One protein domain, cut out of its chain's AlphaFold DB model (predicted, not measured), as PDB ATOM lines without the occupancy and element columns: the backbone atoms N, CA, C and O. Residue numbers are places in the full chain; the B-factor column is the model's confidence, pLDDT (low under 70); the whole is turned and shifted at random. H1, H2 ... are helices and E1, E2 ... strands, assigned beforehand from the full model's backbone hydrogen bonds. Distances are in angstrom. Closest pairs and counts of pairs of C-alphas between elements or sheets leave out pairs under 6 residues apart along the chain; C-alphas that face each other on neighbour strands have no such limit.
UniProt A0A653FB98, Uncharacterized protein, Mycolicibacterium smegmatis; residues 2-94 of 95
ATOM      1  N   SER A   2      -3.368  -6.749 -22.201       69.56
ATOM      2  CA  SER A   2      -2.290  -7.587 -21.625       69.56
ATOM      3  C   SER A   2      -0.969  -6.867 -21.293       69.56
ATOM      4  O   SER A   2      -0.324  -7.222 -20.314       69.56
ATOM      5  N   ARG A   3      -0.569  -5.844 -22.063       73.44
ATOM      6  CA  ARG A   3       0.747  -5.181 -21.913       73.44
ATOM      7  C   ARG A   3       0.926  -4.430 -20.587       73.44
ATOM      8  O   ARG A   3       1.986  -4.523 -19.985       73.44
ATOM      9  N   LEU A   4      -0.120  -3.755 -20.103       81.69
ATOM     10  CA  LEU A   4      -0.085  -3.082 -18.799       81.69
ATOM     11  C   LEU A   4       0.051  -4.096 -17.656       81.69
ATOM     12  O   LEU A   4       0.876  -3.913 -16.771       81.69
ATOM     13  N   HIS A   5      -0.709  -5.194 -17.708       84.81
ATOM     14  CA  HIS A   5      -0.621  -6.252 -16.699       84.81
ATOM     15  C   HIS A   5       0.773  -6.884 -16.649       84.81
ATOM     16  O   HIS A   5       1.271  -7.156 -15.563       84.81
ATOM     17  N   ALA A   6       1.428  -7.063 -17.801       85.56
ATOM     18  CA  ALA A   6       2.811  -7.530 -17.842       85.56
ATOM     19  C   ALA A   6       3.766  -6.554 -17.131       85.56
ATOM     20  O   ALA A   6       4.590  -6.996 -16.338       85.56
ATOM     21  N   GLY A   7       3.607  -5.240 -17.339       86.50
ATOM     22  CA  GLY A   7       4.380  -4.217 -16.622       86.50
ATOM     23  C   GLY A   7       4.145  -4.238 -15.107       86.50
ATOM     24  O   GLY A   7       5.096  -4.181 -14.332       86.50
ATOM     25  N   VAL A   8       2.893  -4.410 -14.674       88.31
ATOM     26  CA  VAL A   8       2.543  -4.535 -13.247       88.31
ATOM     27  C   VAL A   8       3.189  -5.773 -12.621       88.31
ATOM     28  O   VAL A   8       3.798  -5.681 -11.556       88.31
ATOM     29  N   LEU A   9       3.096  -6.932 -13.278       90.81
ATOM     30  CA  LEU A   9       3.709  -8.172 -12.792       90.81
ATOM     31  C   LEU A   9       5.240  -8.084 -12.778       90.81
ATOM     32  O   LEU A   9       5.876  -8.567 -11.838       90.81
ATOM     33  N   ALA A  10       5.835  -7.434 -13.779       90.94
ATOM     34  CA  ALA A  10       7.266  -7.164 -13.816       90.94
ATOM     35  C   ALA A  10       7.693  -6.298 -12.621       90.94
ATOM     36  O   ALA A  10       8.617  -6.669 -11.906       90.94
ATOM     37  N   ALA A  11       6.961  -5.224 -12.310       91.62
ATOM     38  CA  ALA A  11       7.259  -4.386 -11.150       91.62
ATOM     39  C   ALA A  11       7.156  -5.155  -9.818       91.62
ATOM     40  O   ALA A  11       8.040  -5.049  -8.968       91.62
ATOM     41  N   LEU A  12       6.118  -5.983  -9.649       92.06
ATOM     42  CA  LEU A  12       5.934  -6.798  -8.440       92.06
ATOM     43  C   LEU A  12       7.027  -7.856  -8.255       92.06
ATOM     44  O   LEU A  12       7.420  -8.135  -7.123       92.06
ATOM     45  N   SER A  13       7.509  -8.431  -9.355       93.56
ATOM     46  CA  SER A  13       8.595  -9.417  -9.366       93.56
ATOM     47  C   SER A  13       9.986  -8.795  -9.433       93.56
ATOM     48  O   SER A  13      10.968  -9.532  -9.412       93.56
ATOM     49  N   GLN A  14      10.082  -7.462  -9.517       93.75
ATOM     50  CA  GLN A  14      11.338  -6.748  -9.760       93.75
ATOM     51  C   GLN A  14      12.029  -7.278 -11.025       93.75
ATOM     52  O   GLN A  14      13.234  -7.475 -11.060       93.75
ATOM     53  N   THR A  15      11.276  -7.579 -12.073       93.44
ATOM     54  CA  THR A  15      11.855  -7.961 -13.360       93.44
ATOM     55  C   THR A  15      12.072  -6.686 -14.174       93.44
ATOM     56  O   THR A  15      11.088  -5.994 -14.444       93.44
ATOM     57  N   PRO A  16      13.315  -6.346 -14.575       92.94
ATOM     58  CA  PRO A  16      13.553  -5.239 -15.495       92.94
ATOM     59  C   PRO A  16      12.728  -5.412 -16.771       92.94
ATOM     60  O   PRO A  16      12.693  -6.499 -17.352       92.94
ATOM     61  N   VAL A  17      12.051  -4.351 -17.199       90.88
ATOM     62  CA  VAL A  17      11.147  -4.384 -18.351       90.88
ATOM     63  C   VAL A  17      11.479  -3.261 -19.318       90.88
ATOM     64  O   VAL A  17      11.877  -2.171 -18.922       90.88
ATOM     65  N   ILE A  18      11.286  -3.532 -20.603       89.44
ATOM     66  CA  ILE A  18      11.285  -2.518 -21.652       89.44
ATOM     67  C   ILE A  18       9.911  -2.571 -22.302       89.44
ATOM     68  O   ILE A  18       9.475  -3.620 -22.780       89.44
ATOM     69  N   SER A  19       9.216  -1.443 -22.307       86.06
ATOM     70  CA  SER A  19       7.882  -1.312 -22.864       86.06
ATOM     71  C   SER A  19       7.917  -0.378 -24.065       86.06
ATOM     72  O   SER A  19       8.255   0.800 -23.958       86.06
ATOM     73  N   LEU A  20       7.514  -0.900 -25.222       84.94
ATOM     74  CA  LEU A  20       7.279  -0.083 -26.407       84.94
ATOM     75  C   LEU A  20       6.013   0.748 -26.169       84.94
ATOM     76  O   LEU A  20       4.918   0.196 -25.998       84.94
ATOM     77  N   GLU A  21       6.172   2.064 -26.101       76.25
ATOM     78  CA  GLU A  21       5.110   3.013 -25.803       76.25
ATOM     79  C   GLU A  21       4.073   2.984 -26.926       76.25
ATOM     80  O   GLU A  21       4.275   3.528 -28.003       76.25
ATOM     81  N   TYR A  22       2.956   2.306 -26.671       66.56
ATOM     82  CA  TYR A  22       1.847   2.198 -27.618       66.56
ATOM     83  C   TYR A  22       0.657   3.081 -27.208       66.56
ATOM     84  O   TYR A  22      -0.155   3.444 -28.054       66.56
ATOM     85  N   GLN A  23       0.517   3.402 -25.909       67.00
ATOM     86  CA  GLN A  23      -0.639   4.103 -25.329       67.00
ATOM     87  C   GLN A  23      -0.286   4.813 -24.005       67.00
ATOM     88  O   GLN A  23       0.515   4.271 -23.235       67.00
ATOM     89  N   PRO A  24      -0.958   5.939 -23.672       77.50
ATOM     90  CA  PRO A  24      -0.652   6.769 -22.499       77.50
ATOM     91  C   PRO A  24      -0.668   5.996 -21.172       77.50
ATOM     92  O   PRO A  24       0.194   6.201 -20.331       77.50
ATOM     93  N   LYS A  25      -1.540   4.991 -21.027       77.56
ATOM     94  CA  LYS A  25      -1.655   4.201 -19.787       77.56
ATOM     95  C   LYS A  25      -0.385   3.439 -19.391       77.56
ATOM     96  O   LYS A  25      -0.147   3.233 -18.208       77.56
ATOM     97  N   CYS A  26       0.409   2.968 -20.358       77.62
ATOM     98  CA  CYS A  26       1.667   2.274 -20.040       77.62
ATOM     99  C   CYS A  26       2.735   3.269 -19.572       77.62
ATOM    100  O   CYS A  26       3.528   2.946 -18.693       77.62
ATOM    101  N   ARG A  27       2.709   4.484 -20.130       83.44
ATOM    102  CA  ARG A  27       3.568   5.586 -19.711       83.44
ATOM    103  C   ARG A  27       3.205   6.071 -18.311       83.44
ATOM    104  O   ARG A  27       4.094   6.160 -17.476       83.44
ATOM    105  N   ASP A  28       1.921   6.297 -18.038       86.38
ATOM    106  CA  ASP A  28       1.439   6.705 -16.710       86.38
ATOM    107  C   ASP A  28       1.845   5.691 -15.631       86.38
ATOM    108  O   ASP A  28       2.282   6.065 -14.543       86.38
ATOM    109  N   PHE A  29       1.767   4.396 -15.950       86.62
ATOM    110  CA  PHE A  29       2.232   3.345 -15.052       86.62
ATOM    111  C   PHE A  29       3.745   3.413 -14.809       86.62
ATOM    112  O   PHE A  29       4.157   3.465 -13.653       86.62
ATOM    113  N   ALA A  30       4.563   3.451 -15.865       86.62
ATOM    114  CA  ALA A  30       6.019   3.532 -15.730       86.62
ATOM    115  C   ALA A  30       6.457   4.769 -14.926       86.62
ATOM    116  O   ALA A  30       7.338   4.669 -14.076       86.62
ATOM    117  N   LEU A  31       5.787   5.907 -15.134       86.56
ATOM    118  CA  LEU A  31       5.985   7.133 -14.358       86.56
ATOM    119  C   LEU A  31       5.652   6.940 -12.875       86.56
ATOM    120  O   LEU A  31       6.399   7.389 -12.017       86.56
ATOM    121  N   SER A  32       4.561   6.241 -12.553       86.31
ATOM    122  CA  SER A  32       4.143   6.038 -11.157       86.31
ATOM    123  C   SER A  32       5.102   5.182 -10.320       86.31
ATOM    124  O   SER A  32       5.019   5.217  -9.094       86.31
ATOM    125  N   ILE A  33       5.997   4.425 -10.965       86.88
ATOM    126  CA  ILE A  33       7.032   3.604 -10.315       86.88
ATOM    127  C   ILE A  33       8.459   4.120 -10.585       86.88
ATOM    128  O   ILE A  33       9.419   3.366 -10.429       86.88
ATOM    129  N   ASP A  34       8.604   5.380 -11.010       85.00
ATOM    130  CA  ASP A  34       9.881   6.035 -11.336       85.00
ATOM    131  C   ASP A  34      10.741   5.292 -12.381       85.00
ATOM    132  O   ASP A  34      11.983   5.323 -12.340       85.00
ATOM    133  N   ASP A  35      10.100   4.625 -13.344       86.38
ATOM    134  CA  ASP A  35      10.759   3.780 -14.345       86.38
ATOM    135  C   ASP A  35      10.559   4.254 -15.791       86.38
ATOM    136  O   ASP A  35      10.391   3.465 -16.718       86.38
ATOM    137  N   GLU A  36      10.633   5.566 -16.018       84.00
ATOM    138  CA  GLU A  36      10.566   6.185 -17.357       84.00
ATOM    139  C   GLU A  36      11.567   5.590 -18.360       84.00
ATOM    140  O   GLU A  36      11.309   5.544 -19.562       84.00
ATOM    141  N   ARG A  37      12.697   5.079 -17.860       83.00
ATOM    142  CA  ARG A  37      13.753   4.417 -18.643       83.00
ATOM    143  C   ARG A  37      13.263   3.160 -19.362       83.00
ATOM    144  O   ARG A  37      13.822   2.799 -20.399       83.00
ATOM    145  N   SER A  38      12.232   2.503 -18.837       82.94
ATOM    146  CA  SER A  38      11.619   1.337 -19.477       82.94
ATOM    147  C   SER A  38      10.886   1.697 -20.770       82.94
ATOM    148  O   SER A  38      10.643   0.816 -21.594       82.94
ATOM    149  N   LEU A  39      10.550   2.972 -20.996       87.31
ATOM    150  CA  LEU A  39       9.763   3.389 -22.149       87.31
ATOM    151  C   LEU A  39      10.638   3.568 -23.396       87.31
ATOM    152  O   LEU A  39      11.680   4.233 -23.394       87.31
ATOM    153  N   LEU A  40      10.174   2.979 -24.494       86.44
ATOM    154  CA  LEU A  40      10.681   3.223 -25.840       86.44
ATOM    155  C   LEU A  40       9.550   3.756 -26.709       86.44
ATOM    156  O   LEU A  40       8.594   3.044 -27.008       86.44
ATOM    157  N   ARG A  41       9.680   5.006 -27.138       83.75
ATOM    158  CA  ARG A  41       8.735   5.665 -28.036       83.75
ATOM    159  C   ARG A  41       8.702   4.995 -29.407       83.75
ATOM    160  O   ARG A  41       9.744   4.816 -30.034       83.75
ATOM    161  N   THR A  42       7.511   4.642 -29.890       80.25
ATOM    162  CA  THR A  42       7.359   3.939 -31.175       80.25
ATOM    163  C   THR A  42       7.672   4.804 -32.391       80.25
ATOM    164  O   THR A  42       8.041   4.263 -33.426       80.25
ATOM    165  N   ASP A  43       7.548   6.129 -32.285       80.12
ATOM    166  CA  ASP A  43       7.856   7.072 -33.368       80.12
ATOM    167  C   ASP A  43       9.361   7.337 -33.542       80.12
ATOM    168  O   ASP A  43       9.774   7.864 -34.569       80.12
ATOM    169  N   ALA A  44      10.182   6.922 -32.573       73.56
ATOM    170  CA  ALA A  44      11.642   7.011 -32.609       73.56
ATOM    171  C   ALA A  44      12.319   5.624 -32.554       73.56
ATOM    172  O   ALA A  44      13.502   5.516 -32.227       73.56
ATOM    173  N   LEU A  45      11.568   4.551 -32.825       85.00
ATOM    174  CA  LEU A  45      12.038   3.180 -32.649       85.00
ATOM    175  C   LEU A  45      12.881   2.711 -33.842       85.00
ATOM    176  O   LEU A  45      12.404   2.664 -34.974       85.00
ATOM    177  N   SER A  46      14.108   2.271 -33.570       89.12
ATOM    178  CA  SER A  46      14.931   1.498 -34.503       89.12
ATOM    179  C   SER A  46      15.320   0.153 -33.884       89.12
ATOM    180  O   SER A  46      15.286  -0.022 -32.665       89.12
ATOM    181  N   VAL A  47      15.724  -0.808 -34.722       90.06
ATOM    182  CA  VAL A  47      16.230  -2.106 -34.242       90.06
ATOM    183  C   VAL A  47      17.456  -1.914 -33.347       90.06
ATOM    184  O   VAL A  47      17.527  -2.521 -32.280       90.06
ATOM    185  N   SER A  48      18.386  -1.035 -33.737       91.19
ATOM    186  CA  SER A  48      19.577  -0.739 -32.934       91.19
ATOM    187  C   SER A  48      19.213  -0.156 -31.570       91.19
ATOM    188  O   SER A  48      19.718  -0.634 -30.561       91.19
ATOM    189  N   ALA A  49      18.255   0.775 -31.513       88.25
ATOM    190  CA  ALA A  49      17.807   1.379 -30.260       88.25
ATOM    191  C   ALA A  49      17.197   0.349 -29.295       88.25
ATOM    192  O   ALA A  49      17.391   0.439 -28.082       88.25
ATOM    193  N   VAL A  50      16.478  -0.653 -29.817       90.31
ATOM    194  CA  VAL A  50      15.955  -1.757 -28.997       90.31
ATOM    195  C   VAL A  50      17.097  -2.600 -28.442       90.31
ATOM    196  O   VAL A  50      17.116  -2.873 -27.243       90.31
ATOM    197  N   VAL A  51      18.051  -2.998 -29.287       93.06
ATOM    198  CA  VAL A  51      19.190  -3.831 -28.872       93.06
ATOM    199  C   VAL A  51      20.035  -3.116 -27.819       93.06
ATOM    200  O   VAL A  51      20.309  -3.690 -26.769       93.06
ATOM    201  N   GLU A  52      20.381  -1.852 -28.053       92.19
ATOM    202  CA  GLU A  52      21.137  -1.026 -27.107       92.19
ATOM    203  C   GLU A  52      20.416  -0.905 -25.762       92.19
ATOM    204  O   GLU A  52      21.031  -1.076 -24.709       92.19
ATOM    205  N   ARG A  53      19.094  -0.681 -25.772       91.50
ATOM    206  CA  ARG A  53      18.309  -0.602 -24.534       91.50
ATOM    207  C   ARG A  53      18.286  -1.929 -23.782       91.50
ATOM    208  O   ARG A  53      18.370  -1.915 -22.556       91.50
ATOM    209  N   VAL A  54      18.158  -3.053 -24.486       93.50
ATOM    210  CA  VAL A  54      18.187  -4.389 -23.874       93.50
ATOM    211  C   VAL A  54      19.536  -4.641 -23.213       93.50
ATOM    212  O   VAL A  54      19.558  -5.010 -22.042       93.50
ATOM    213  N   LEU A  55      20.641  -4.389 -23.917       96.00
ATOM    214  CA  LEU A  55      21.989  -4.569 -23.371       96.00
ATOM    215  C   LEU A  55      22.215  -3.687 -22.138       96.00
ATOM    216  O   LEU A  55      22.551  -4.205 -21.079       96.00
ATOM    217  N   ALA A  56      21.885  -2.396 -22.221       93.88
ATOM    218  CA  ALA A  56      21.991  -1.486 -21.081       93.88
ATOM    219  C   ALA A  56      21.124  -1.924 -19.883       93.88
ATOM    220  O   ALA A  56      21.523  -1.776 -18.731       93.88
ATOM    221  N   THR A  57      19.939  -2.488 -20.139       94.56
ATOM    222  CA  THR A  57      19.043  -3.003 -19.088       94.56
ATOM    223  C   THR A  57      19.610  -4.253 -18.420       94.56
ATOM    224  O   THR A  57      19.416  -4.442 -17.221       94.56
ATOM    225  N   LEU A  58      20.294  -5.114 -19.179       95.62
ATOM    226  CA  LEU A  58      20.972  -6.290 -18.638       95.62
ATOM    227  C   LEU A  58      22.167  -5.883 -17.771       95.62
ATOM    228  O   LEU A  58      22.303  -6.406 -16.663       95.62
ATOM    229  N   ASP A  59      22.963  -4.920 -18.234       97.19
ATOM    230  CA  ASP A  59      24.126  -4.406 -17.504       97.19
ATOM    231  C   ASP A  59      23.718  -3.721 -16.187       97.19
ATOM    232  O   ASP A  59      24.339  -3.946 -15.148       97.19
ATOM    233  N   ASP A  60      22.626  -2.946 -16.194       95.69
ATOM    234  CA  ASP A  60      22.120  -2.210 -15.023       95.69
ATOM    235  C   ASP A  60      21.047  -2.978 -14.224       95.69
ATOM    236  O   ASP A  60      20.367  -2.437 -13.345       95.69
ATOM    237  N   ALA A  61      20.853  -4.270 -14.511       94.75
ATOM    238  CA  ALA A  61      19.698  -5.018 -14.021       94.75
ATOM    239  C   ALA A  61      19.577  -4.989 -12.489       94.75
ATOM    240  O   ALA A  61      18.472  -4.891 -11.959       94.75
ATOM    241  N   ALA A  62      20.693  -5.056 -11.759       96.44
ATOM    242  CA  ALA A  62      20.682  -5.018 -10.297       96.44
ATOM    243  C   ALA A  62      20.180  -3.675  -9.741       96.44
ATOM    244  O   ALA A  62      19.345  -3.674  -8.834       96.44
ATOM    245  N   ALA A  63      20.630  -2.547 -10.296       95.19
ATOM    246  CA  ALA A  63      20.189  -1.236  -9.830       95.19
ATOM    247  C   ALA A  63      18.738  -0.957 -10.237       95.19
ATOM    248  O   ALA A  63      17.980  -0.374  -9.462       95.19
ATOM    249  N   ILE A  64      18.316  -1.425 -11.419       94.44
ATOM    250  CA  ILE A  64      16.914  -1.347 -11.851       94.44
ATOM    251  C   ILE A  64      16.018  -2.083 -10.853       94.44
ATOM    252  O   ILE A  64      15.059  -1.495 -10.359       94.44
ATOM    253  N   ARG A  65      16.371  -3.322 -10.482       95.31
ATOM    254  CA  ARG A  65      15.632  -4.094  -9.470       95.31
ATOM    255  C   ARG A  65      15.502  -3.353  -8.152       95.31
ATOM    256  O   ARG A  65      14.412  -3.305  -7.580       95.31
ATOM    257  N   GLU A  66      16.600  -2.763  -7.692       96.12
ATOM    258  CA  GLU A  66      16.613  -2.011  -6.445       96.12
ATOM    259  C   GLU A  66      15.696  -0.792  -6.501       96.12
ATOM    260  O   GLU A  66      14.870  -0.591  -5.608       96.12
ATOM    261  N   LYS A  67      15.780  -0.017  -7.584       94.50
ATOM    262  CA  LYS A  67      14.950   1.171  -7.769       94.50
ATOM    263  C   LYS A  67      13.467   0.813  -7.845       94.50
ATOM    264  O   LYS A  67      12.657   1.425  -7.151       94.50
ATOM    265  N   THR A  68      13.108  -0.209  -8.625       94.62
ATOM    266  CA  THR A  68      11.724  -0.689  -8.735       94.62
ATOM    267  C   THR A  68      11.194  -1.153  -7.381       94.62
ATOM    268  O   THR A  68      10.081  -0.798  -6.995       94.62
ATOM    269  N   ARG A  69      12.000  -1.902  -6.616       95.50
ATOM    270  CA  ARG A  69      11.648  -2.340  -5.258       95.50
ATOM    271  C   ARG A  69      11.384  -1.152  -4.334       95.50
ATOM    272  O   ARG A  69      10.373  -1.152  -3.628       95.50
ATOM    273  N   ALA A  70      12.261  -0.151  -4.347       95.75
ATOM    274  CA  ALA A  70      12.110   1.055  -3.541       95.75
ATOM    275  C   ALA A  70      10.823   1.819  -3.896       95.75
ATOM    276  O   ALA A  70      10.030   2.116  -3.003       95.75
ATOM    277  N   ALA A  71      10.562   2.051  -5.186       93.88
ATOM    278  CA  ALA A  71       9.366   2.754  -5.650       93.88
ATOM    279  C   ALA A  71       8.069   2.025  -5.252       93.88
ATOM    280  O   ALA A  71       7.153   2.624  -4.686       93.88
ATOM    281  N   VAL A  72       8.003   0.704  -5.457       94.38
ATOM    282  CA  VAL A  72       6.833  -0.101  -5.062       94.38
ATOM    283  C   VAL A  72       6.609  -0.062  -3.544       94.38
ATOM    284  O   VAL A  72       5.464  -0.002  -3.097       94.38
ATOM    285  N   ASN A  73       7.673  -0.063  -2.738       95.88
ATOM    286  CA  ASN A  73       7.552   0.035  -1.283       95.88
ATOM    287  C   ASN A  73       6.998   1.393  -0.828       95.88
ATOM    288  O   ASN A  73       6.167   1.424   0.077       95.88
ATOM    289  N   VAL A  74       7.392   2.492  -1.479       95.69
ATOM    290  CA  VAL A  74       6.821   3.826  -1.218       95.69
ATOM    291  C   VAL A  74       5.315   3.829  -1.486       95.69
ATOM    292  O   VAL A  74       4.536   4.286  -0.647       95.69
ATOM    293  N   LEU A  75       4.883   3.267  -2.619       94.06
ATOM    294  CA  LEU A  75       3.462   3.184  -2.965       94.06
ATOM    295  C   LEU A  75       2.667   2.331  -1.967       94.06
ATOM    296  O   LEU A  75       1.558   2.709  -1.590       94.06
ATOM    297  N   ARG A  76       3.233   1.209  -1.508       95.31
ATOM    298  CA  ARG A  76       2.614   0.363  -0.473       95.31
ATOM    299  C   ARG A  76       2.454   1.104   0.850       95.31
ATOM    300  O   ARG A  76       1.357   1.125   1.392       95.31
ATOM    301  N   ALA A  77       3.505   1.775   1.321       97.00
ATOM    302  CA  ALA A  77       3.457   2.540   2.567       97.00
ATOM    303  C   ALA A  77       2.409   3.665   2.518       97.00
ATOM    304  O   ALA A  77       1.693   3.909   3.495       97.00
ATOM    305  N   ARG A  78       2.277   4.329   1.362       96.06
ATOM    306  CA  ARG A  78       1.223   5.322   1.133       96.06
ATOM    307  C   ARG A  78      -0.168   4.695   1.212       96.06
ATOM    308  O   ARG A  78      -1.020   5.220   1.920       96.06
ATOM    309  N   LEU A  79      -0.382   3.562   0.544       95.69
ATOM    310  CA  LEU A  79      -1.663   2.857   0.570       95.69
ATOM    311  C   LEU A  79      -2.056   2.425   1.993       95.69
ATOM    312  O   LEU A  79      -3.205   2.602   2.395       95.69
ATOM    313  N   ASP A  80      -1.105   1.907   2.770       97.44
ATOM    314  CA  ASP A  80      -1.334   1.519   4.165       97.44
ATOM    315  C   ASP A  80      -1.720   2.721   5.037       97.44
ATOM    316  O   ASP A  80      -2.632   2.629   5.867       97.44
ATOM    317  N   THR A  81      -1.071   3.867   4.810       97.19
ATOM    318  CA  THR A  81      -1.398   5.135   5.479       97.19
ATOM    319  C   THR A  81      -2.823   5.575   5.149       97.19
ATOM    320  O   THR A  81      -3.615   5.831   6.060       97.19
ATOM    321  N   ASP A  82      -3.180   5.593   3.863       96.44
ATOM    322  CA  ASP A  82      -4.508   5.992   3.392       96.44
ATOM    323  C   ASP A  82      -5.601   5.073   3.978       96.44
ATOM    324  O   ASP A  82      -6.632   5.547   4.469       96.44
ATOM    325  N   TYR A  83      -5.360   3.758   4.038       96.31
ATOM    326  CA  TYR A  83      -6.276   2.822   4.698       96.31
ATOM    327  C   TYR A  83      -6.376   3.032   6.213       96.31
ATOM    328  O   TYR A  83      -7.457   2.850   6.783       96.31
ATOM    329  N   GLY A  84      -5.286   3.415   6.879       95.75
ATOM    330  CA  GLY A  84      -5.297   3.798   8.292       95.75
ATOM    331  C   GLY A  84      -6.211   4.997   8.565       95.75
ATOM    332  O   GLY A  84      -7.037   4.952   9.485       95.75
ATOM    333  N   VAL A  85      -6.121   6.031   7.724       95.62
ATOM    334  CA  VAL A  85      -6.974   7.229   7.795       95.62
ATOM    335  C   VAL A  85      -8.444   6.863   7.598       95.62
ATOM    336  O   VAL A  85      -9.283   7.212   8.432       95.62
ATOM    337  N   LEU A  86      -8.759   6.099   6.548       95.31
ATOM    338  CA  LEU A  86     -10.132   5.677   6.257       95.31
ATOM    339  C   LEU A  86     -10.732   4.847   7.396       95.31
ATOM    340  O   LEU A  86     -11.871   5.083   7.797       95.31
ATOM    341  N   ARG A  87      -9.968   3.905   7.961       93.88
ATOM    342  CA  ARG A  87     -10.424   3.079   9.089       93.88
ATOM    343  C   ARG A  87     -10.767   3.931  10.310       93.88
ATOM    344  O   ARG A  87     -11.794   3.696  10.940       93.88
ATOM    345  N   THR A  88      -9.936   4.924  10.614       93.69
ATOM    346  CA  THR A  88     -10.153   5.840  11.742       93.69
ATOM    347  C   THR A  88     -11.390   6.711  11.514       93.69
ATOM    348  O   THR A  88     -12.249   6.789  12.388       93.69
ATOM    349  N   GLY A  89     -11.539   7.298  10.322       92.75
ATOM    350  CA  GLY A  89     -12.706   8.120   9.980       92.75
ATOM    351  C   GLY A  89     -14.026   7.340  10.009       92.75
ATOM    352  O   GLY A  89     -15.025   7.821  10.541       92.75
ATOM    353  N   LEU A  90     -14.022   6.099   9.510       92.06
ATOM    354  CA  LEU A  90     -15.194   5.219   9.550       92.06
ATOM    355  C   LEU A  90     -15.554   4.765  10.971       92.06
ATOM    356  O   LEU A  90     -16.733   4.575  11.259       92.06
ATOM    357  N   ALA A  91     -14.566   4.588  11.853       84.56
ATOM    358  CA  ALA A  91     -14.811   4.265  13.257       84.56
ATOM    359  C   ALA A  91     -15.464   5.440  14.004       84.56
ATOM    360  O   ALA A  91     -16.418   5.224  14.744       84.56
ATOM    361  N   VAL A  92     -15.010   6.675  13.753       77.25
ATOM    362  CA  VAL A  92     -15.590   7.896  14.343       77.25
ATOM    363  C   VAL A  92     -17.014   8.149  13.840       77.25
ATOM    364  O   VAL A  92     -17.869   8.528  14.621       77.25
ATOM    365  N   SER A  93     -17.304   7.891  12.561       69.00
ATOM    366  CA  SER A  93     -18.653   8.075  11.998       69.00
ATOM    367  C   SER A  93     -19.685   7.030  12.459       69.00
ATOM    368  O   SER A  93     -20.869   7.188  12.160       69.00
ATOM    369  N   ARG A  94     -19.250   5.935  13.098       62.31
ATOM    370  CA  ARG A  94     -20.121   4.873  13.635       62.31
ATOM    371  C   ARG A  94     -20.389   5.004  15.141       62.31
ATOM    372  O   ARG A  94     -21.233   4.256  15.632       62.31
TER     373      ARG A  94
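What this domain is: This is residues 2 to 94 of the 95 residues of an uncharacterized protein of Mycolicibacterium smegmatis (UniProt A0A653FB98). A small body has one long arm: H4 runs out of it, and residues 76 to 94, of which 76 to 92 belong to H4, stick out. In the body H1 and H2 lie side by side, E1 and E2 make a small parallel sheet near H2, and H3 makes a corner with the first end of H4. The printed part has 93 residues, with four named helices and two named strands in the order H1, E1, H2, E2, H3, H4, and is mostly helix. It is loose, with a radius of gyration of the C-alphas of 16.9 A, and spans 61 by 28 by 18 A.

How they stand to each other: H1, residues 2 to 13, touches H2, residues 24 to 32, with its residues 3 to 7 alone. The closest C-alphas, of Leu 4 and Cys 26, are 5.8 A apart, and the helices run the same way at a shallow tilt of 11 degrees. E1, residues 19 to 21, and E2, residues 39 to 41, are parallel neighbours at 38 degrees; N 21 and O 40, at 2.8 A, are within hydrogen-bond range. E1, H2 and E2 form a strand-helix-strand unit, two parallel neighbour strands with a helix between, and its crossover is right-handed. H3, residues 47 to 59, and H4, residues 61 to 92, are close but not clearly touching, about perpendicular at 77 degrees; their closest C-alphas, of Thr 57 and Ile 64, are 7.7 A apart. H4 touches H1 about perpendicularly, at 87 degrees, with the C-alphas of Ala 11 and Thr 68 closest at 6.3 A. In H1, H2, H3 and H4 every O i to N i+4 pair is within hydrogen-bond range.

Where its parts are: H1 begins at C-alpha 2, (-2.290, -7.587, -21.625), and is 16.5 A long. E1 measures 5.9 A, H2 12.3 A, E2 6.4 A and H3 18.6 A. H4 measures 47.1 A and ends at C-alpha 92, (-15.590, 7.896, 14.343).

The domain as a whole: The two C-alphas farthest apart, of Ser 48 and Arg 94, are 61.4 A apart. The printed part has no cut, and no link is long. The pLDDT is under 70 at residues 2, 22 to 23 and 93 to 94.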